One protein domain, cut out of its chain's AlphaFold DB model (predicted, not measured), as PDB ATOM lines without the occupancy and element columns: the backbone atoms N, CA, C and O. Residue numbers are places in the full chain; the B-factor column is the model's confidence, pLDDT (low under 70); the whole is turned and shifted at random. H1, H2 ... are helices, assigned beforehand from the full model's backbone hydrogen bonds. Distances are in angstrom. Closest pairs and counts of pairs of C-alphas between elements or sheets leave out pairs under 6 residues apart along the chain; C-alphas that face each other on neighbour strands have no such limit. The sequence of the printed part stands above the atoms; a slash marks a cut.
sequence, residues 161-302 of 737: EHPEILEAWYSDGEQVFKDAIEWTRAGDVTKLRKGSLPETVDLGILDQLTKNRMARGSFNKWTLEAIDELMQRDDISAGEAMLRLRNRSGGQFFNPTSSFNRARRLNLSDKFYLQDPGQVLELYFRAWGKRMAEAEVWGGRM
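What this domain is: This is residues 161 to 302 of the 737 residues of an uncharacterized protein of Desulfobacteraceae bacterium (UniProt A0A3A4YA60). Four helices make a crossed core: the long H1 and H4 cross as an X, with H2 and H3 packed across the first half of H4 and on H1. At the far end of H4, the short H5 turns a corner, and beyond it H6 sits as a separate arm that touches no helix; at the other end of the model, residues 186 to 191 stick out. The printed part has 142 residues, with six named helices in the order H1 to H6 and no named strand, and its class is all helix. It is only just compact, close to loose, with a radius of gyration of the C-alphas of 17.1 A, and it spans 48 by 35 by 23 A.

How they stand to each other: H1, residues 163 to 187, touches H4, residues 238 to 254, at a steep tilt of 57 degrees, opposite ways; their closest C-alphas, of Gly 173 and Arg 246, are 4.9 A apart. With residues 176 to 180 alone H1 touches H2, residues 203 to 215, at a steep tilt of 60 degrees, the closest C-alphas being those of Ala 180 and Leu 206, 6.2 A apart. With residues 165 to 172 alone it touches H3, residues 221 to 234, about perpendicular at 77 degrees, closest at the C-alphas of Trp 169 and Thr 223, 5.3 A. H4 is the hub. It touches H2 about perpendicular at 88 degrees, with the C-alphas of Asp 207 and Gly 239 closest at 3.5 A. It touches H3 at a steep tilt of 61 degrees, with the C-alphas of Ile 227 and Ala 241 closest at 5.5 A. H4 and H5, residues 258 to 261, only just touch, only at the corner, with 3 pairs of C-alphas within 8 A; the closest are those of Gly 251 and Ser 258, 6.8 A. H6, residues 277 to 298, is close to H5 but not clearly touching, the closest C-alphas being those of Phe 260 and Trp 288 at 7.4 A, and is apart from H1, H2, H3 and H4. In H1, H2, H3, H4 and H6 every O i to N i+4 pair is within hydrogen-bond range; H5 is too short for such a pair.

Where its parts are: H1 begins at C-alpha 163 (-28.500, 34.653, 9.480) and is 35.9 A long. H2 is 18.1 A, H3 19.8 A, H4 24.0 A and H5 5.8 A long. H4 begins at C-alpha 238 (-42.565, 45.571, 23.066). H6, 30.1 A long, ends at C-alpha 298 (-7.718, 51.077, 13.767).

The domain as a whole: The two C-alphas farthest apart, of Thr 190 and Gly 278, are 54.3 A apart. The printed part has no cut. The links H1 to H2 and H5 to H6 are long, with 15 residues each. The mean pLDDT of the printed part is 81.7; residues 188 to 200 and 253 to 265 are under 70.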
ATOM      1  N   GLU A 161     -26.678  33.954  16.221       87.62
ATOM      2  CA  GLU A 161     -28.026  33.851  15.715       87.62
ATOM      3  C   GLU A 161     -28.010  33.359  14.265       87.62
ATOM      4  O   GLU A 161     -27.056  33.601  13.515       87.62
ATOM      5  N   HIS A 162     -29.069  32.664  13.862       86.06
ATOM      6  CA  HIS A 162     -29.239  32.274  12.467       86.06
ATOM      7  C   HIS A 162     -29.233  33.519  11.550       86.06
ATOM      8  O   HIS A 162     -29.892  34.511  11.878       86.06
ATOM      9  N   PRO A 163     -28.550  33.500  10.386       81.38
ATOM     10  CA  PRO A 163     -28.500  34.653   9.480       81.38
ATOM     11  C   PRO A 163     -29.884  35.171   9.063       81.38
ATOM     12  O   PRO A 163     -30.125  36.375   9.089       81.38
ATOM     13  N   GLU A 164     -30.817  34.264   8.757       83.31
ATOM     14  CA  GLU A 164     -32.204  34.603   8.417       83.31
ATOM     15  C   GLU A 164     -32.964  35.290   9.566       83.31
ATOM     16  O   GLU A 164     -33.809  36.154   9.325       83.31
ATOM     17  N   ILE A 165     -32.640  34.940  10.811       91.12
ATOM     18  CA  ILE A 165     -33.228  35.528  12.018       91.12
ATOM     19  C   ILE A 165     -32.646  36.925  12.239       91.12
ATOM     20  O   ILE A 165     -33.390  37.876  12.471       91.12
ATOM     21  N   LEU A 166     -31.328  37.080  12.083       87.06
ATOM     22  CA  LEU A 166     -30.667  38.382  12.153       87.06
ATOM     23  C   LEU A 166     -31.192  39.357  11.095       87.06
ATOM     24  O   LEU A 166     -31.400  40.529  11.411       87.06
ATOM     25  N   GLU A 167     -31.412  38.901   9.855       83.69
ATOM     26  CA  GLU A 167     -31.946  39.758   8.786       83.69
ATOM     27  C   GLU A 167     -33.392  40.163   9.085       83.69
ATOM     28  O   GLU A 167     -33.740  41.333   8.911       83.69
ATOM     29  N   ALA A 168     -34.210  39.232   9.591       90.50
ATOM     30  CA  ALA A 168     -35.574  39.511  10.029       90.50
ATOM     31  C   ALA A 168     -35.605  40.583  11.130       90.50
ATOM     32  O   ALA A 168     -36.232  41.628  10.949       90.50
ATOM     33  N   TRP A 169     -34.858  40.376  12.219       93.69
ATOM     34  CA  TRP A 169     -34.793  41.314  13.342       93.69
ATOM     35  C   TRP A 169     -34.285  42.694  12.926       93.69
ATOM     36  O   TRP A 169     -34.831  43.710  13.360       93.69
ATOM     37  N   TYR A 170     -33.252  42.745  12.081       89.69
ATOM     38  CA  TYR A 170     -32.689  44.007  11.615       89.69
ATOM     39  C   TYR A 170     -33.661  44.754  10.697       89.69
ATOM     40  O   TYR A 170     -33.892  45.944  10.894       89.69
ATOM     41  N   SER A 171     -34.246  44.064   9.713       87.88
ATOM     42  CA  SER A 171     -35.193  44.654   8.761       87.88
ATOM     43  C   SER A 171     -36.425  45.211   9.472       87.88
ATOM     44  O   SER A 171     -36.815  46.354   9.225       87.88
ATOM     45  N   ASP A 172     -37.019  44.420  10.365       93.94
ATOM     46  CA  ASP A 172     -38.209  44.812  11.117       93.94
ATOM     47  C   ASP A 172     -37.893  45.963  12.081       93.94
ATOM     48  O   ASP A 172     -38.605  46.970  12.105       93.94
ATOM     49  N   GLY A 173     -36.771  45.870  12.801       93.25
ATOM     50  CA  GLY A 173     -36.314  46.911  13.718       93.25
ATOM     51  C   GLY A 173     -36.006  48.238  13.029       93.25
ATOM     52  O   GLY A 173     -36.420  49.290  13.512       93.25
ATOM     53  N   GLU A 174     -35.314  48.216  11.889       89.62
ATOM     54  CA  GLU A 174     -35.044  49.420  11.095       89.62
ATOM     55  C   GLU A 174     -36.325  50.061  10.569       89.62
ATOM     56  O   GLU A 174     -36.436  51.286  10.572       89.62
ATOM     57  N   GLN A 175     -37.304  49.264  10.134       89.88
ATOM     58  CA  GLN A 175     -38.561  49.821   9.652       89.88
ATOM     59  C   GLN A 175     -39.359  50.465  10.793       89.88
ATOM     60  O   GLN A 175     -39.846  51.576  10.618       89.88
ATOM     61  N   VAL A 176     -39.434  49.842  11.976       93.00
ATOM     62  CA  VAL A 176     -40.071  50.461  13.157       93.00
ATOM     63  C   VAL A 176     -39.368  51.766  13.529       93.00
ATOM     64  O   VAL A 176     -40.024  52.761  13.821       93.00
ATOM     65  N   PHE A 177     -38.035  51.792  13.478       91.75
ATOM     66  CA  PHE A 177     -37.264  52.985  13.818       91.75
ATOM     67  C   PHE A 177     -37.452  54.115  12.795       91.75
ATOM     68  O   PHE A 177     -37.544  55.281  13.176       91.75
ATOM     69  N   LYS A 178     -37.558  53.790  11.500       88.56
ATOM     70  CA  LYS A 178     -37.921  54.758  10.451       88.56
ATOM     71  C   LYS A 178     -39.310  55.339  10.687       88.56
ATOM     72  O   LYS A 178     -39.440  56.560  10.704       88.56
ATOM     73  N   ASP A 179     -40.295  54.482  10.947       90.56
ATOM     74  CA  ASP A 179     -41.670  54.900  11.229       90.56
ATOM     75  C   ASP A 179     -41.713  55.800  12.485       90.56
ATOM     76  O   ASP A 179     -42.404  56.816  12.503       90.56
ATOM     77  N   ALA A 180     -40.903  55.499  13.509       90.06
ATOM     78  CA  ALA A 180     -40.786  56.315  14.718       90.06
ATOM     79  C   ALA A 180     -40.168  57.697  14.450       90.06
ATOM     80  O   ALA A 180     -40.644  58.707  14.974       90.06
ATOM     81  N   ILE A 181     -39.135  57.770  13.603       86.38
ATOM     82  CA  ILE A 181     -38.533  59.042  13.178       86.38
ATOM     83  C   ILE A 181     -39.537  59.870  12.370       86.38
ATOM     84  O   ILE A 181     -39.633  61.080  12.572       86.38
ATOM     85  N   GLU A 182     -40.273  59.247  11.449       86.75
ATOM     86  CA  GLU A 182     -41.307  59.917  10.654       86.75
ATOM     87  C   GLU A 182     -42.447  60.430  11.533       86.75
ATOM     88  O   GLU A 182     -42.861  61.580  11.384       86.75
ATOM     89  N   TRP A 183     -42.884  59.633  12.508       85.38
ATOM     90  CA  TRP A 183     -43.916  60.038  13.454       85.38
ATOM     91  C   TRP A 183     -43.456  61.202  14.342       85.38
ATOM     92  O   TRP A 183     -44.176  62.190  14.483       85.38
ATOM     93  N   THR A 184     -42.214  61.161  14.837       83.75
ATOM     94  CA  THR A 184     -41.615  62.271  15.601       83.75
ATOM     95  C   THR A 184     -41.537  63.552  14.758       83.75
ATOM     96  O   THR A 184     -41.845  64.639  15.239       83.75
ATOM     97  N   ARG A 185     -41.186  63.438  13.468       80.50
ATOM     98  CA  ARG A 185     -41.152  64.577  12.530       80.50
ATOM     99  C   ARG A 185     -42.532  65.157  12.238       80.50
ATOM    100  O   ARG A 185     -42.635  66.364  12.047       80.50
ATOM    101  N   ALA A 186     -43.560  64.314  12.171       81.75
ATOM    102  CA  ALA A 186     -44.935  64.752  11.964       81.75
ATOM    103  C   ALA A 186     -45.503  65.468  13.203       81.75
ATOM    104  O   ALA A 186     -46.306  66.385  13.052       81.75
ATOM    105  N   GLY A 187     -45.070  65.074  14.407       72.69
ATOM    106  CA  GLY A 187     -45.490  65.680  15.674       72.69
ATOM    107  C   GLY A 187     -44.759  66.977  16.046       72.69
ATOM    108  O   GLY A 187     -45.361  67.838  16.679       72.69
ATOM    109  N   ASP A 188     -43.495  67.152  15.639       60.59
ATOM    110  CA  ASP A 188     -42.672  68.319  16.005       60.59
ATOM    111  C   ASP A 188     -42.012  68.978  14.777       60.59
ATOM    112  O   ASP A 188     -40.795  68.950  14.565       60.59
ATOM    113  N   VAL A 189     -42.848  69.590  13.929       50.81
ATOM    114  CA  VAL A 189     -42.432  70.236  12.666       50.81
ATOM    115  C   VAL A 189     -41.511  71.451  12.903       50.81
ATOM    116  O   VAL A 189     -40.829  71.901  11.984       50.81
ATOM    117  N   THR A 190     -41.433  71.978  14.133       49.41
ATOM    118  CA  THR A 190     -40.725  73.241  14.419       49.41
ATOM    119  C   THR A 190     -39.303  73.098  14.972       49.41
ATOM    120  O   THR A 190     -38.549  74.069  14.897       49.41
ATOM    121  N   LYS A 191     -38.878  71.927  15.475       48.28
ATOM    122  CA  LYS A 191     -37.603  71.814  16.224       48.28
ATOM    123  C   LYS A 191     -36.511  70.933  15.619       48.28
ATOM    124  O   LYS A 191     -35.372  70.974  16.087       48.28
ATOM    125  N   LEU A 192     -36.773  70.187  14.548       45.84
ATOM    126  CA  LEU A 192     -35.752  69.309  13.963       45.84
ATOM    127  C   LEU A 192     -34.900  70.038  12.913       45.84
ATOM    128  O   LEU A 192     -35.261  70.150  11.739       45.84
ATOM    129  N   ARG A 193     -33.709  70.498  13.326       43.28
ATOM    130  CA  ARG A 193     -32.633  70.905  12.404       43.28
ATOM    131  C   ARG A 193     -32.372  69.768  11.404       43.28
ATOM    132  O   ARG A 193     -32.041  68.650  11.793       43.28
ATOM    133  N   LYS A 194     -32.488  70.062  10.102       37.91
ATOM    134  CA  LYS A 194     -32.101  69.159   9.003       37.91
ATOM    135  C   LYS A 194     -30.665  68.655   9.218       37.91
ATOM    136  O   LYS A 194     -29.724  69.390   8.940       37.91
ATOM    137  N   GLY A 195     -30.498  67.409   9.663       37.62
ATOM    138  CA  GLY A 195     -29.205  66.716   9.600       37.62
ATOM    139  C   GLY A 195     -28.836  65.801  10.769       37.62
ATOM    140  O   GLY A 195     -27.983  64.944  10.569       37.62
ATOM    141  N   SER A 196     -29.466  65.913  11.940       38.12
ATOM    142  CA  SER A 196     -29.209  65.014  13.076       38.12
ATOM    143  C   SER A 196     -30.343  63.997  13.227       38.12
ATOM    144  O   SER A 196     -31.513  64.374  13.315       38.12
ATOM    145  N   LEU A 197     -30.014  62.701  13.236       44.75
ATOM    146  CA  LEU A 197     -30.926  61.678  13.759       44.75
ATOM    147  C   LEU A 197     -31.233  62.039  15.225       44.75
ATOM    148  O   LEU A 197     -30.295  62.424  15.924       44.75
ATOM    149  N   PRO A 198     -32.492  61.962  15.696       53.31
ATOM    150  CA  PRO A 198     -32.774  62.144  17.115       53.31
ATOM    151  C   PRO A 198     -31.960  61.105  17.893       53.31
ATOM    152  O   PRO A 198     -32.094  59.909  17.635       53.31
ATOM    153  N   GLU A 199     -31.086  61.552  18.798       53.47
ATOM    154  CA  GLU A 199     -30.199  60.662  19.565       53.47
ATOM    155  C   GLU A 199     -30.977  59.696  20.474       53.47
ATOM    156  O   GLU A 199     -30.437  58.679  20.901       53.47
ATOM    157  N   THR A 200     -32.270  59.942  20.687       67.88
ATOM    158  CA  THR A 200     -33.175  59.055  21.415       67.88
ATOM    159  C   THR A 200     -34.553  59.068  20.758       67.88
ATOM    160  O   THR A 200     -35.267  60.068  20.819       67.88
ATOM    161  N   VAL A 201     -34.940  57.964  20.115       78.88
ATOM    162  CA  VAL A 201     -36.354  57.713  19.805       78.88
ATOM    163  C   VAL A 201     -37.061  57.411  21.124       78.88
ATOM    164  O   VAL A 201     -36.573  56.587  21.897       78.88
ATOM    165  N   ASP A 202     -38.177  58.091  21.380       88.69
ATOM    166  CA  ASP A 202     -39.004  57.870  22.566       88.69
ATOM    167  C   ASP A 202     -39.473  56.403  22.631       88.69
ATOM    168  O   ASP A 202     -39.990  55.853  21.652       88.69
ATOM    169  N   LEU A 203     -39.258  55.746  23.775       90.31
ATOM    170  CA  LEU A 203     -39.597  54.330  23.944       90.31
ATOM    171  C   LEU A 203     -41.108  54.074  23.902       90.31
ATOM    172  O   LEU A 203     -41.509  53.005  23.452       90.31
ATOM    173  N   GLY A 204     -41.942  55.033  24.309       91.81
ATOM    174  CA  GLY A 204     -43.399  54.944  24.209       91.81
ATOM    175  C   GLY A 204     -43.879  54.974  22.758       91.81
ATOM    176  O   GLY A 204     -44.701  54.147  22.360       91.81
ATOM    177  N   ILE A 205     -43.295  55.852  21.932       91.38
ATOM    178  CA  ILE A 205     -43.522  55.874  20.474       91.38
ATOM    179  C   ILE A 205     -43.130  54.525  19.860       91.38
ATOM    180  O   ILE A 205     -43.882  53.939  19.075       91.38
ATOM    181  N   LEU A 206     -41.951  54.018  20.229       93.38
ATOM    182  CA  LEU A 206     -41.446  52.747  19.722       93.38
ATOM    183  C   LEU A 206     -42.346  51.575  20.142       93.38
ATOM    184  O   LEU A 206     -42.646  50.712  19.317       93.38
ATOM    185  N   ASP A 207     -42.813  51.556  21.391       96.31
ATOM    186  CA  ASP A 207     -43.722  50.539  21.926       96.31
ATOM    187  C   ASP A 207     -45.069  50.527  21.200       96.31
ATOM    188  O   ASP A 207     -45.504  49.476  20.725       96.31
ATOM    189  N   GLN A 208     -45.686  51.695  21.011       95.75
ATOM    190  CA  GLN A 208     -46.951  51.805  20.292       95.75
ATOM    191  C   GLN A 208     -46.824  51.347  18.832       95.75
ATOM    192  O   GLN A 208     -47.667  50.590  18.343       95.75
ATOM    193  N   LEU A 209     -45.761  51.753  18.129       95.69
ATOM    194  CA  LEU A 209     -45.516  51.304  16.756       95.69
ATOM    195  C   LEU A 209     -45.271  49.798  16.680       95.69
ATOM    196  O   LEU A 209     -45.789  49.139  15.776       95.69
ATOM    197  N   THR A 210     -44.521  49.248  17.633       96.25
ATOM    198  CA  THR A 210     -44.211  47.818  17.678       96.25
ATOM    199  C   THR A 210     -45.492  47.012  17.904       96.25
ATOM    200  O   THR A 210     -45.806  46.143  17.092       96.25
ATOM    201  N   LYS A 211     -46.313  47.370  18.901       97.19
ATOM    202  CA  LYS A 211     -47.619  46.736  19.165       97.19
ATOM    203  C   LYS A 211     -48.562  46.816  17.965       97.19
ATOM    204  O   LYS A 211     -49.147  45.809  17.574       97.19
ATOM    205  N   ASN A 212     -48.657  47.982  17.323       96.06
ATOM    206  CA  ASN A 212     -49.481  48.160  16.125       96.06
ATOM    207  C   ASN A 212     -49.051  47.226  14.984       96.06
ATOM    208  O   ASN A 212     -49.891  46.705  14.249       96.06
ATOM    209  N   ARG A 213     -47.745  47.002  14.821       96.69
ATOM    210  CA  ARG A 213     -47.211  46.093  13.804       96.69
ATOM    211  C   ARG A 213     -47.392  44.626  14.142       96.69
ATOM    212  O   ARG A 213     -47.676  43.862  13.215       96.69
ATOM    213  N   MET A 214     -47.260  44.260  15.418       96.50
ATOM    214  CA  MET A 214     -47.579  42.920  15.919       96.50
ATOM    215  C   MET A 214     -49.047  42.592  15.644       96.50
ATOM    216  O   MET A 214     -49.332  41.585  15.005       96.50
ATOM    217  N   ALA A 215     -49.967  43.493  16.008       96.44
ATOM    218  CA  ALA A 215     -51.408  43.313  15.804       96.44
ATOM    219  C   ALA A 215     -51.797  43.157  14.322       96.44
ATOM    220  O   ALA A 215     -52.744  42.450  13.994       96.44
ATOM    221  N   ARG A 216     -51.050  43.791  13.411       96.12
ATOM    222  CA  ARG A 216     -51.246  43.667  11.956       96.12
ATOM    223  C   ARG A 216     -50.573  42.436  11.340       96.12
ATOM    224  O   ARG A 216     -50.678  42.255  10.131       96.12
ATOM    225  N   GLY A 217     -49.819  41.651  12.114       94.81
ATOM    226  CA  GLY A 217     -49.015  40.541  11.589       94.81
ATOM    227  C   GLY A 217     -47.943  40.990  10.589       94.81
ATOM    228  O   GLY A 217     -47.586  40.243   9.686       94.81
ATOM    229  N   SER A 218     -47.462  42.235  10.702       93.75
ATOM    230  CA  SER A 218     -46.536  42.820   9.716       93.75
ATOM    231  C   SER A 218     -45.064  42.470   9.949       93.75
ATOM    232  O   SER A 218     -44.227  42.765   9.098       93.75
ATOM    233  N   PHE A 219     -44.751  41.858  11.092       96.25
ATOM    234  CA  PHE A 219     -43.412  41.386  11.419       96.25
ATOM    235  C   PHE A 219     -43.150  39.985  10.878       96.25
ATOM    236  O   PHE A 219     -44.061  39.174  10.699       96.25
ATOM    237  N   ASN A 220     -41.873  39.677  10.671       96.06
ATOM    238  CA  ASN A 220     -41.450  38.310  10.435       96.06
ATOM    239  C   ASN A 220     -41.762  37.436  11.665       96.06
ATOM    240  O   ASN A 220     -41.616  37.880  12.806       96.06
ATOM    241  N   LYS A 221     -42.122  36.167  11.434       96.56
ATOM    242  CA  LYS A 221     -42.381  35.178  12.492       96.56
ATOM    243  C   LYS A 221     -41.248  35.115  13.529       96.56
ATOM    244  O   LYS A 221     -41.527  35.085  14.720       96.56
ATOM    245  N   TRP A 222     -39.985  35.152  13.097       96.38
ATOM    246  CA  TRP A 222     -38.832  35.107  14.006       96.38
ATOM    247  C   TRP A 222     -38.687  36.361  14.867       96.38
ATOM    248  O   TRP A 222     -38.186  36.283  15.987       96.38
ATOM    249  N   THR A 223     -39.104  37.518  14.358       97.19
ATOM    250  CA  THR A 223     -39.121  38.764  15.127       97.19
ATOM    251  C   THR A 223     -40.229  38.720  16.171       97.19
ATOM    252  O   THR A 223     -39.966  39.030  17.326       97.19
ATOM    253  N   LEU A 224     -41.433  38.275  15.790       97.25
ATOM    254  CA  LEU A 224     -42.569  38.127  16.708       97.25
ATOM    255  C   LEU A 224     -42.233  37.196  17.871       97.25
ATOM    256  O   LEU A 224     -42.317  37.610  19.019       97.25
ATOM    257  N   GLU A 225     -41.760  35.983  17.573       97.38
ATOM    258  CA  GLU A 225     -41.415  35.008  18.611       97.38
ATOM    259  C   GLU A 225     -40.315  35.519  19.553       97.38
ATOM    260  O   GLU A 225     -40.350  35.234  20.747       97.38
ATOM    261  N   ALA A 226     -39.338  36.268  19.032       96.94
ATOM    262  CA  ALA A 226     -38.266  36.829  19.848       96.94
ATOM    263  C   ALA A 226     -38.745  38.006  20.712       96.94
ATOM    264  O   ALA A 226     -38.300  38.135  21.851       96.94
ATOM    265  N   ILE A 227     -39.643  38.856  20.197       97.44
ATOM    266  CA  ILE A 227     -40.276  39.927  20.979       97.44
ATOM    267  C   ILE A 227     -41.105  39.314  22.108       97.44
ATOM    268  O   ILE A 227     -40.902  39.691  23.259       97.44
ATOM    269  N   ASP A 228     -41.965  38.343  21.797       97.44
ATOM    270  CA  ASP A 228     -42.826  37.684  22.781       97.44
ATOM    271  C   ASP A 228     -42.001  37.024  23.891       97.44
ATOM    272  O   ASP A 228     -42.303  37.196  25.072       97.44
ATOM    273  N   GLU A 229     -40.917  36.322  23.541       97.00
ATOM    274  CA  GLU A 229     -40.053  35.673  24.529       97.00
ATOM    275  C   GLU A 229     -39.316  36.688  25.420       97.00
ATOM    276  O   GLU A 229     -39.216  36.495  26.634       97.00
ATOM    277  N   LEU A 230     -38.822  37.792  24.846       96.25
ATOM    278  CA  LEU A 230     -38.181  38.857  25.620       96.25
ATOM    279  C   LEU A 230     -39.175  39.565  26.547       96.25
ATOM    280  O   LEU A 230     -38.829  39.830  27.695       96.25
ATOM    281  N   MET A 231     -40.392  39.842  26.073       96.94
ATOM    282  CA  MET A 231     -41.451  40.455  26.878       96.94
ATOM    283  C   MET A 231     -41.851  39.552  28.048       96.94
ATOM    284  O   MET A 231     -41.908  40.016  29.180       96.94
ATOM    285  N   GLN A 232     -42.083  38.262  27.787       96.56
ATOM    286  CA  GLN A 232     -42.494  37.302  28.816       96.56
ATOM    287  C   GLN A 232     -41.413  37.071  29.868       96.56
ATOM    288  O   GLN A 232     -41.731  36.909  31.045       96.56
ATOM    289  N   ARG A 233     -40.141  37.014  29.459       95.31
ATOM    290  CA  ARG A 233     -39.062  36.676  30.387       95.31
ATOM    291  C   ARG A 233     -38.506  37.881  31.135       95.31
ATOM    292  O   ARG A 233     -38.231  37.769  32.325       95.31
ATOM    293  N   ASP A 234     -38.266  38.987  30.437       95.06
ATOM    294  CA  ASP A 234     -37.565  40.137  31.016       95.06
ATOM    295  C   ASP A 234     -38.538  41.205  31.559       95.06
ATOM    296  O   ASP A 234     -38.065  42.212  32.079       95.06
ATOM    297  N   ASP A 235     -39.857  40.995  31.433       95.62
ATOM    298  CA  ASP A 235     -40.925  41.939  31.816       95.62
ATOM    299  C   ASP A 235     -40.721  43.341  31.212       95.62
ATOM    300  O   ASP A 235     -40.788  44.375  31.876       95.62
ATOM    301  N   ILE A 236     -40.391  43.372  29.918       96.06
ATOM    302  CA  ILE A 236     -40.120  44.608  29.174       96.06
ATOM    303  C   ILE A 236     -41.220  44.926  28.163       96.06
ATOM    304  O   ILE A 236     -41.942  44.052  27.684       96.06
ATOM    305  N   SER A 237     -41.307  46.203  27.788       97.12
ATOM    306  CA  SER A 237     -42.211  46.664  26.730       97.12
ATOM    307  C   SER A 237     -41.842  46.081  25.356       97.12
ATOM    308  O   SER A 237     -40.688  45.722  25.100       97.12
ATOM    309  N   ALA A 238     -42.805  46.045  24.430       97.38
ATOM    310  CA  ALA A 238     -42.565  45.571  23.066       97.38
ATOM    311  C   ALA A 238     -41.553  46.475  22.345       97.38
ATOM    312  O   ALA A 238     -40.673  45.994  21.629       97.38
ATOM    313  N   GLY A 239     -41.636  47.789  22.583       95.44
ATOM    314  CA  GLY A 239     -40.682  48.764  22.052       95.44
ATOM    315  C   GLY A 239     -39.255  48.498  22.526       95.44
ATOM    316  O   GLY A 239     -38.326  48.474  21.717       95.44
ATOM    317  N   GLU A 240     -39.069  48.231  23.820       95.56
ATOM    318  CA  GLU A 240     -37.751  47.891  24.360       95.56
ATOM    319  C   GLU A 240     -37.231  46.554  23.814       95.56
ATOM    320  O   GLU A 240     -36.066  46.472  23.411       95.56
ATOM    321  N   ALA A 241     -38.081  45.525  23.726       96.12
ATOM    322  CA  ALA A 241     -37.720  44.243  23.122       96.12
ATOM    323  C   ALA A 241     -37.246  44.418  21.668       96.12
ATOM    324  O   ALA A 241     -36.166  43.947  21.298       96.12
ATOM    325  N   MET A 242     -37.984  45.185  20.857       96.44
ATOM    326  CA  MET A 242     -37.611  45.502  19.475       96.44
ATOM    327  C   MET A 242     -36.295  46.292  19.403       96.44
ATOM    328  O   MET A 242     -35.452  46.011  18.548       96.44
ATOM    329  N   LEU A 243     -36.063  47.240  20.316       92.69
ATOM    330  CA  LEU A 243     -34.800  47.978  20.391       92.69
ATOM    331  C   LEU A 243     -33.617  47.053  20.713       92.69
ATOM    332  O   LEU A 243     -32.562  47.165  20.080       92.69
ATOM    333  N   ARG A 244     -33.785  46.116  21.658       92.50
ATOM    334  CA  ARG A 244     -32.765  45.109  21.999       92.50
ATOM    335  C   ARG A 244     -32.450  44.218  20.795       92.50
ATOM    336  O   ARG A 244     -31.272  44.057  20.468       92.50
ATOM    337  N   LEU A 245     -33.469  43.716  20.093       93.19
ATOM    338  CA  LEU A 245     -33.305  42.907  18.877       93.19
ATOM    339  C   LEU A 245     -32.636  43.687  17.742       93.19
ATOM    340  O   LEU A 245     -31.715  43.173  17.106       93.19
ATOM    341  N   ARG A 246     -33.024  44.947  17.506       90.94
ATOM    342  CA  ARG A 246     -32.399  45.818  16.497       90.94
ATOM    343  C   ARG A 246     -30.927  46.079  16.808       90.94
ATOM    344  O   ARG A 246     -30.074  45.936  15.938       90.94
ATOM    345  N   ASN A 247     -30.612  46.451  18.048       87.06
ATOM    346  CA  ASN A 247     -29.237  46.742  18.456       87.06
ATOM    347  C   ASN A 247     -28.359  45.489  18.391       87.06
ATOM    348  O   ASN A 247     -27.205  45.559  17.960       87.06
ATOM    349  N   ARG A 248     -28.916  44.335  18.782       86.75
ATOM    350  CA  ARG A 248     -28.251  43.038  18.674       86.75
ATOM    351  C   ARG A 248     -27.985  42.674  17.220       86.75
ATOM    352  O   ARG A 248     -26.833  42.424  16.866       86.75
ATOM    353  N   SER A 249     -29.027  42.684  16.394       86.19
ATOM    354  CA  SER A 249     -28.938  42.308  14.987       86.19
ATOM    355  C   SER A 249     -28.021  43.250  14.219       86.19
ATOM    356  O   SER A 249     -27.067  42.770  13.628       86.19
ATOM    357  N   GLY A 250     -28.181  44.572  14.327       77.31
ATOM    358  CA  GLY A 250     -27.294  45.545  13.679       77.31
ATOM    359  C   GLY A 250     -25.835  45.429  14.134       77.31
ATOM    360  O   GLY A 250     -24.918  45.489  13.312       77.31
ATOM    361  N   GLY A 251     -25.608  45.189  15.430       74.69
ATOM    362  CA  GLY A 251     -24.278  44.923  15.972       74.69
ATOM    363  C   GLY A 251     -23.641  43.689  15.339       74.69
ATOM    364  O   GLY A 251     -22.513  43.765  14.866       74.69
ATOM    365  N   GLN A 252     -24.366  42.574  15.265       72.88
ATOM    366  CA  GLN A 252     -23.844  41.335  14.694       72.88
ATOM    367  C   GLN A 252     -23.738  41.331  13.169       72.88
ATOM    368  O   GLN A 252     -22.813  40.705  12.646       72.88
ATOM    369  N   PHE A 253     -24.650  42.012  12.472       66.75
ATOM    370  CA  PHE A 253     -24.701  42.053  11.012       66.75
ATOM    371  C   PHE A 253     -23.506  42.810  10.437       66.75
ATOM    372  O   PHE A 253     -22.839  42.342   9.518       66.75
ATOM    373  N   PHE A 254     -23.210  43.983  10.999       63.84
ATOM    374  CA  PHE A 254     -22.208  44.898  10.446       63.84
ATOM    375  C   PHE A 254     -20.880  44.845  11.178       63.84
ATOM    376  O   PHE A 254     -19.814  45.048  10.591       63.84
ATOM    377  N   ASN A 255     -20.939  44.518  12.464       64.81
ATOM    378  CA  ASN A 255     -19.775  44.358  13.299       64.81
ATOM    379  C   ASN A 255     -19.822  42.994  14.006       64.81
ATOM    380  O   ASN A 255     -19.887  42.935  15.240       64.81
ATOM    381  N   PRO A 256     -19.741  41.880  13.243       55.53
ATOM    382  CA  PRO A 256     -19.754  40.522  13.789       55.53
ATOM    383  C   PRO A 256     -18.643  40.287  14.815       55.53
ATOM    384  O   PRO A 256     -18.643  39.255  15.478       55.53
ATOM    385  N   THR A 257     -17.692  41.214  14.913       56.56
ATOM    386  CA  THR A 257     -16.542  41.193  15.798       56.56
ATOM    387  C   THR A 257     -16.728  42.013  17.079       56.56
ATOM    388  O   THR A 257     -15.967  41.868  18.034       56.56
ATOM    389  N   SER A 258     -17.761  42.851  17.155       57.62
ATOM    390  CA  SER A 258     -18.086  43.604  18.371       57.62
ATOM    391  C   SER A 258     -18.418  42.691  19.557       57.62
ATOM    392  O   SER A 258     -18.184  43.076  20.705       57.62
ATOM    393  N   SER A 259     -18.889  41.470  19.284       54.56
ATOM    394  CA  SER A 259     -19.205  40.445  20.282       54.56
ATOM    395  C   SER A 259     -17.978  39.863  20.988       54.56
ATOM    396  O   SER A 259     -18.121  39.412  22.116       54.56
ATOM    397  N   PHE A 260     -16.766  39.930  20.415       59.94
ATOM    398  CA  PHE A 260     -15.553  39.485  21.130       59.94
ATOM    399  C   PHE A 260     -15.247  40.353  22.355       59.94
ATOM    400  O   PHE A 260     -14.646  39.886  23.314       59.94
ATOM    401  N   ASN A 261     -15.670  41.620  22.323       54.00
ATOM    402  CA  ASN A 261     -15.398  42.600  23.374       54.00
ATOM    403  C   ASN A 261     -16.615  42.865  24.273       54.00
ATOM    404  O   ASN A 261     -16.520  43.659  25.209       54.00
ATOM    405  N   ARG A 262     -17.775  42.270  23.971       55.59
ATOM    406  CA  ARG A 262     -19.017  42.472  24.721       55.59
ATOM    407  C   ARG A 262     -19.591  41.124  25.106       55.59
ATOM    408  O   ARG A 262     -19.976  40.338  24.249       55.59
ATOM    409  N   ALA A 263     -19.690  40.891  26.408       51.34
ATOM    410  CA  ALA A 263     -20.436  39.757  26.908       51.34
ATOM    411  C   ALA A 263     -21.908  39.846  26.465       51.34
ATOM    412  O   ALA A 263     -22.458  40.943  26.334       51.34
ATOM    413  N   ARG A 264     -22.532  38.666  26.414       58.75
ATOM    414  CA  ARG A 264     -23.966  38.390  26.610       58.75
ATOM    415  C   ARG A 264     -24.746  38.089  25.341       58.75
ATOM    416  O   ARG A 264     -24.837  38.884  24.406       58.75
ATOM    417  N   ARG A 265     -25.331  36.896  25.366       67.88
ATOM    418  CA  ARG A 265     -26.475  36.473  24.566       67.88
ATOM    419  C   ARG A 265     -27.627  37.438  24.859       67.88
ATOM    420  O   ARG A 265     -27.734  37.924  25.986       67.88
ATOM    421  N   LEU A 266     -28.506  37.686  23.887       82.94
ATOM    422  CA  LEU A 266     -29.884  37.901  24.318       82.94
ATOM    423  C   LEU A 266     -30.252  36.591  25.006       82.94
ATOM    424  O   LEU A 266     -30.027  35.527  24.438       82.94
ATOM    425  N   ASN A 267     -30.687  36.606  26.256       86.69
ATOM    426  CA  ASN A 267     -31.236  35.363  26.762       86.69
ATOM    427  C   ASN A 267     -32.447  35.101  25.835       86.69
ATOM    428  O   ASN A 267     -33.267  35.988  25.619       86.69
ATOM    429  N   LEU A 268     -32.455  34.003  25.103       91.12
ATOM    430  CA  LEU A 268     -33.457  33.642  24.099       91.12
ATOM    431  C   LEU A 268     -33.328  32.128  23.928       91.12
ATOM    432  O   LEU A 268     -32.256  31.573  24.178       91.12
ATOM    433  N   SER A 269     -34.389  31.465  23.496       93.38
ATOM    434  CA  SER A 269     -34.389  30.023  23.297       93.38
ATOM    435  C   SER A 269     -33.392  29.592  22.219       93.38
ATOM    436  O   SER A 269     -33.107  30.315  21.258       93.38
ATOM    437  N   ASP A 270     -32.874  28.368  22.349       90.69
ATOM    438  CA  ASP A 270     -31.791  27.877  21.488       90.69
ATOM    439  C   ASP A 270     -32.163  27.795  20.000       90.69
ATOM    440  O   ASP A 270     -31.274  27.733  19.155       90.69
ATOM    441  N   LYS A 271     -33.457  27.844  19.657       93.44
ATOM    442  CA  LYS A 271     -33.943  27.893  18.268       93.44
ATOM    443  C   LYS A 271     -33.480  29.140  17.508       93.44
ATOM    444  O   LYS A 271     -33.464  29.130  16.281       93.44
ATOM    445  N   PHE A 272     -33.130  30.215  18.217       92.75
ATOM    446  CA  PHE A 272     -32.627  31.439  17.596       92.75
ATOM    447  C   PHE A 272     -31.135  31.358  17.258       92.75
ATOM    448  O   PHE A 272     -30.642  32.188  16.491       92.75
ATOM    449  N   TYR A 273     -30.426  30.357  17.784       89.19
ATOM    450  CA  TYR A 273     -28.976  30.241  17.728       89.19
ATOM    451  C   TYR A 273     -28.511  29.063  16.869       89.19
ATOM    452  O   TYR A 273     -29.061  27.969  16.921       89.19
ATOM    453  N   LEU A 274     -27.432  29.277  16.118       84.75
ATOM    454  CA  LEU A 274     -26.681  28.233  15.439       84.75
ATOM    455  C   LEU A 274     -26.145  27.251  16.480       84.75
ATOM    456  O   LEU A 274     -25.316  27.606  17.316       84.75
ATOM    457  N   GLN A 275     -26.610  26.008  16.392       84.38
ATOM    458  CA  GLN A 275     -26.166  24.918  17.263       84.38
ATOM    459  C   GLN A 275     -25.046  24.076  16.647       84.38
ATOM    460  O   GLN A 275     -24.397  23.313  17.354       84.38
ATOM    461  N   ASP A 276     -24.813  24.198  15.334       81.62
ATOM    462  CA  ASP A 276     -23.757  23.460  14.641       81.62
ATOM    463  C   ASP A 276     -22.379  24.046  15.003       81.62
ATOM    464  O   ASP A 276     -22.047  25.152  14.554       81.62
ATOM    465  N   PRO A 277     -21.544  23.323  15.778       78.44
ATOM    466  CA  PRO A 277     -20.252  23.831  16.213       78.44
ATOM    467  C   PRO A 277     -19.322  24.123  15.033       78.44
ATOM    468  O   PRO A 277     -18.514  25.041  15.130       78.44
ATOM    469  N   GLY A 278     -19.446  23.410  13.908       76.19
ATOM    470  CA  GLY A 278     -18.632  23.668  12.720       76.19
ATOM    471  C   GLY A 278     -18.891  25.063  12.150       76.19
ATOM    472  O   GLY A 278     -17.955  25.834  11.936       76.19
ATOM    473  N   GLN A 279     -20.167  25.422  11.990       76.50
ATOM    474  CA  GLN A 279     -20.575  26.741  11.494       76.50
ATOM    475  C   GLN A 279     -20.247  27.855  12.492       76.50
ATOM    476  O   GLN A 279     -19.754  28.917  12.105       76.50
ATOM    477  N   VAL A 280     -20.481  27.614  13.787       76.75
ATOM    478  CA  VAL A 280     -20.177  28.590  14.843       76.75
ATOM    479  C   VAL A 280     -18.677  28.875  14.904       76.75
ATOM    480  O   VAL A 280     -18.286  30.043  14.919       76.75
ATOM    481  N   LEU A 281     -17.833  27.837  14.887       77.56
ATOM    482  CA  LEU A 281     -16.376  27.978  14.919       77.56
ATOM    483  C   LEU A 281     -15.841  28.682  13.671       77.56
ATOM    484  O   LEU A 281     -14.998  29.569  13.792       77.56
ATOM    485  N   GLU A 282     -16.340  28.346  12.482       74.69
ATOM    486  CA  GLU A 282     -15.929  29.017  11.246       74.69
ATOM    487  C   GLU A 282     -16.234  30.522  11.298       74.69
ATOM    488  O   GLU A 282     -15.351  31.360  11.071       74.69
ATOM    489  N   LEU A 283     -17.471  30.883  11.661       70.75
ATOM    490  CA  LEU A 283     -17.887  32.278  11.812       70.75
ATOM    491  C   LEU A 283     -17.089  32.988  12.906       70.75
ATOM    492  O   LEU A 283     -16.729  34.158  12.741       70.75
ATOM    493  N   TYR A 284     -16.801  32.293  14.007       76.25
ATOM    494  CA  TYR A 284     -15.976  32.791  15.097       76.25
ATOM    495  C   TYR A 284     -14.566  33.120  14.621       76.25
ATOM    496  O   TYR A 284     -14.163  34.275  14.700       76.25
ATOM    497  N   PHE A 285     -13.824  32.160  14.069       77.12
ATOM    498  CA  PHE A 285     -12.441  32.390  13.652       77.12
ATOM    499  C   PHE A 285     -12.336  33.448  12.553       77.12
ATOM    500  O   PHE A 285     -11.443  34.298  12.596       77.12
ATOM    501  N   ARG A 286     -13.285  33.468  11.608       71.06
ATOM    502  CA  ARG A 286     -13.346  34.500  10.565       71.06
ATOM    503  C   ARG A 286     -13.575  35.889  11.155       71.06
ATOM    504  O   ARG A 286     -12.883  36.840  10.784       71.06
ATOM    505  N   ALA A 287     -14.535  36.020  12.069       71.50
ATOM    506  CA  ALA A 287     -14.809  37.281  12.742       71.50
ATOM    507  C   ALA A 287     -13.624  37.688  13.637       71.50
ATOM    508  O   ALA A 287     -13.227  38.849  13.644       71.50
ATOM    509  N   TRP A 288     -12.998  36.746  14.334       78.31
ATOM    510  CA  TRP A 288     -11.882  37.016  15.235       78.31
ATOM    511  C   TRP A 288     -10.664  37.530  14.470       78.31
ATOM    512  O   TRP A 288     -10.139  38.593  14.795       78.31
ATOM    513  N   GLY A 289     -10.286  36.855  13.378       77.50
ATOM    514  CA  GLY A 289      -9.206  37.305  12.501       77.50
ATOM    515  C   GLY A 289      -9.465  38.698  11.922       77.50
ATOM    516  O   GLY A 289      -8.572  39.545  11.919       77.50
ATOM    517  N   LYS A 290     -10.713  38.986  11.516       74.44
ATOM    518  CA  LYS A 290     -11.117  40.335  11.090       74.44
ATOM    519  C   LYS A 290     -10.957  41.349  12.228       74.44
ATOM    520  O   LYS A 290     -10.406  42.422  11.994       74.44
ATOM    521  N   ARG A 291     -11.381  41.016  13.454       74.81
ATOM    522  CA  ARG A 291     -11.278  41.911  14.618       74.81
ATOM    523  C   ARG A 291      -9.844  42.248  14.949       74.81
ATOM    524  O   ARG A 291      -9.569  43.407  15.230       74.81
ATOM    525  N   MET A 292      -8.978  41.239  14.963       79.50
ATOM    526  CA  MET A 292      -7.563  41.385  15.279       79.50
ATOM    527  C   MET A 292      -6.909  42.340  14.283       79.50
ATOM    528  O   MET A 292      -6.317  43.330  14.702       79.50
ATOM    529  N   ALA A 293      -7.151  42.135  12.984       74.81
ATOM    530  CA  ALA A 293      -6.674  43.040  11.941       74.81
ATOM    531  C   ALA A 293      -7.254  44.461  12.087       74.81
ATOM    532  O   ALA A 293      -6.533  45.451  11.997       74.81
ATOM    533  N   GLU A 294      -8.554  44.594  12.362       76.06
ATOM    534  CA  GLU A 294      -9.175  45.896  12.623       76.06
ATOM    535  C   GLU A 294      -8.599  46.571  13.875       76.06
ATOM    536  O   GLU A 294      -8.444  47.786  13.898       76.06
ATOM    537  N   ALA A 295      -8.307  45.817  14.934       82.12
ATOM    538  CA  ALA A 295      -7.767  46.343  16.181       82.12
ATOM    539  C   ALA A 295      -6.315  46.797  16.019       82.12
ATOM    540  O   ALA A 295      -5.940  47.827  16.570       82.12
ATOM    541  N   GLU A 296      -5.525  46.072  15.235       80.50
ATOM    542  CA  GLU A 296      -4.150  46.429  14.897       80.50
ATOM    543  C   GLU A 296      -4.091  47.717  14.063       80.50
ATOM    544  O   GLU A 296      -3.343  48.650  14.380       80.50
ATOM    545  N   VAL A 297      -4.939  47.811  13.032       78.38
ATOM    546  CA  VAL A 297      -4.958  48.959  12.116       78.38
ATOM    547  C   VAL A 297      -5.646  50.168  12.753       78.38
ATOM    548  O   VAL A 297      -5.085  51.264  12.763       78.38
ATOM    549  N   TRP A 298      -6.837  49.986  13.329       81.75
ATOM    550  CA  TRP A 298      -7.718  51.077  13.767       81.75
ATOM    551  C   TRP A 298      -7.787  51.269  15.286       81.75
ATOM    552  O   TRP A 298      -8.309  52.286  15.751       81.75
ATOM    553  N   GLY A 299      -7.266  50.323  16.064       84.25
ATOM    554  CA  GLY A 299      -7.335  50.307  17.524       84.25
ATOM    555  C   GLY A 299      -8.464  49.431  18.090       84.25
ATOM    556  O   GLY A 299      -9.471  49.120  17.440       84.25
ATOM    557  N   GLY A 300      -8.326  49.052  19.365       80.06
ATOM    558  CA  GLY A 300      -9.277  48.196  20.094       80.06
ATOM    559  C   GLY A 300     -10.716  48.736  20.178       80.06
ATOM    560  O   GLY A 300     -11.642  47.973  20.461       80.06
ATOM    561  N   ARG A 301     -10.936  50.019  19.874       79.50
ATOM    562  CA  ARG A 301     -12.264  50.645  19.745       79.50
ATOM    563  C   ARG A 301     -12.382  51.514  18.488       79.50
ATOM    564  O   ARG A 301     -13.116  52.494  18.508       79.50
ATOM    565  N   MET A 302     -11.642  51.186  17.423       80.50
ATOM    566  CA  MET A 302     -11.612  51.974  16.183       80.50
ATOM    567  C   MET A 302     -11.194  53.442  16.414       80.50
ATOM    568  O   MET A 302     -11.618  54.335  15.690       80.50
TER     569      MET A 302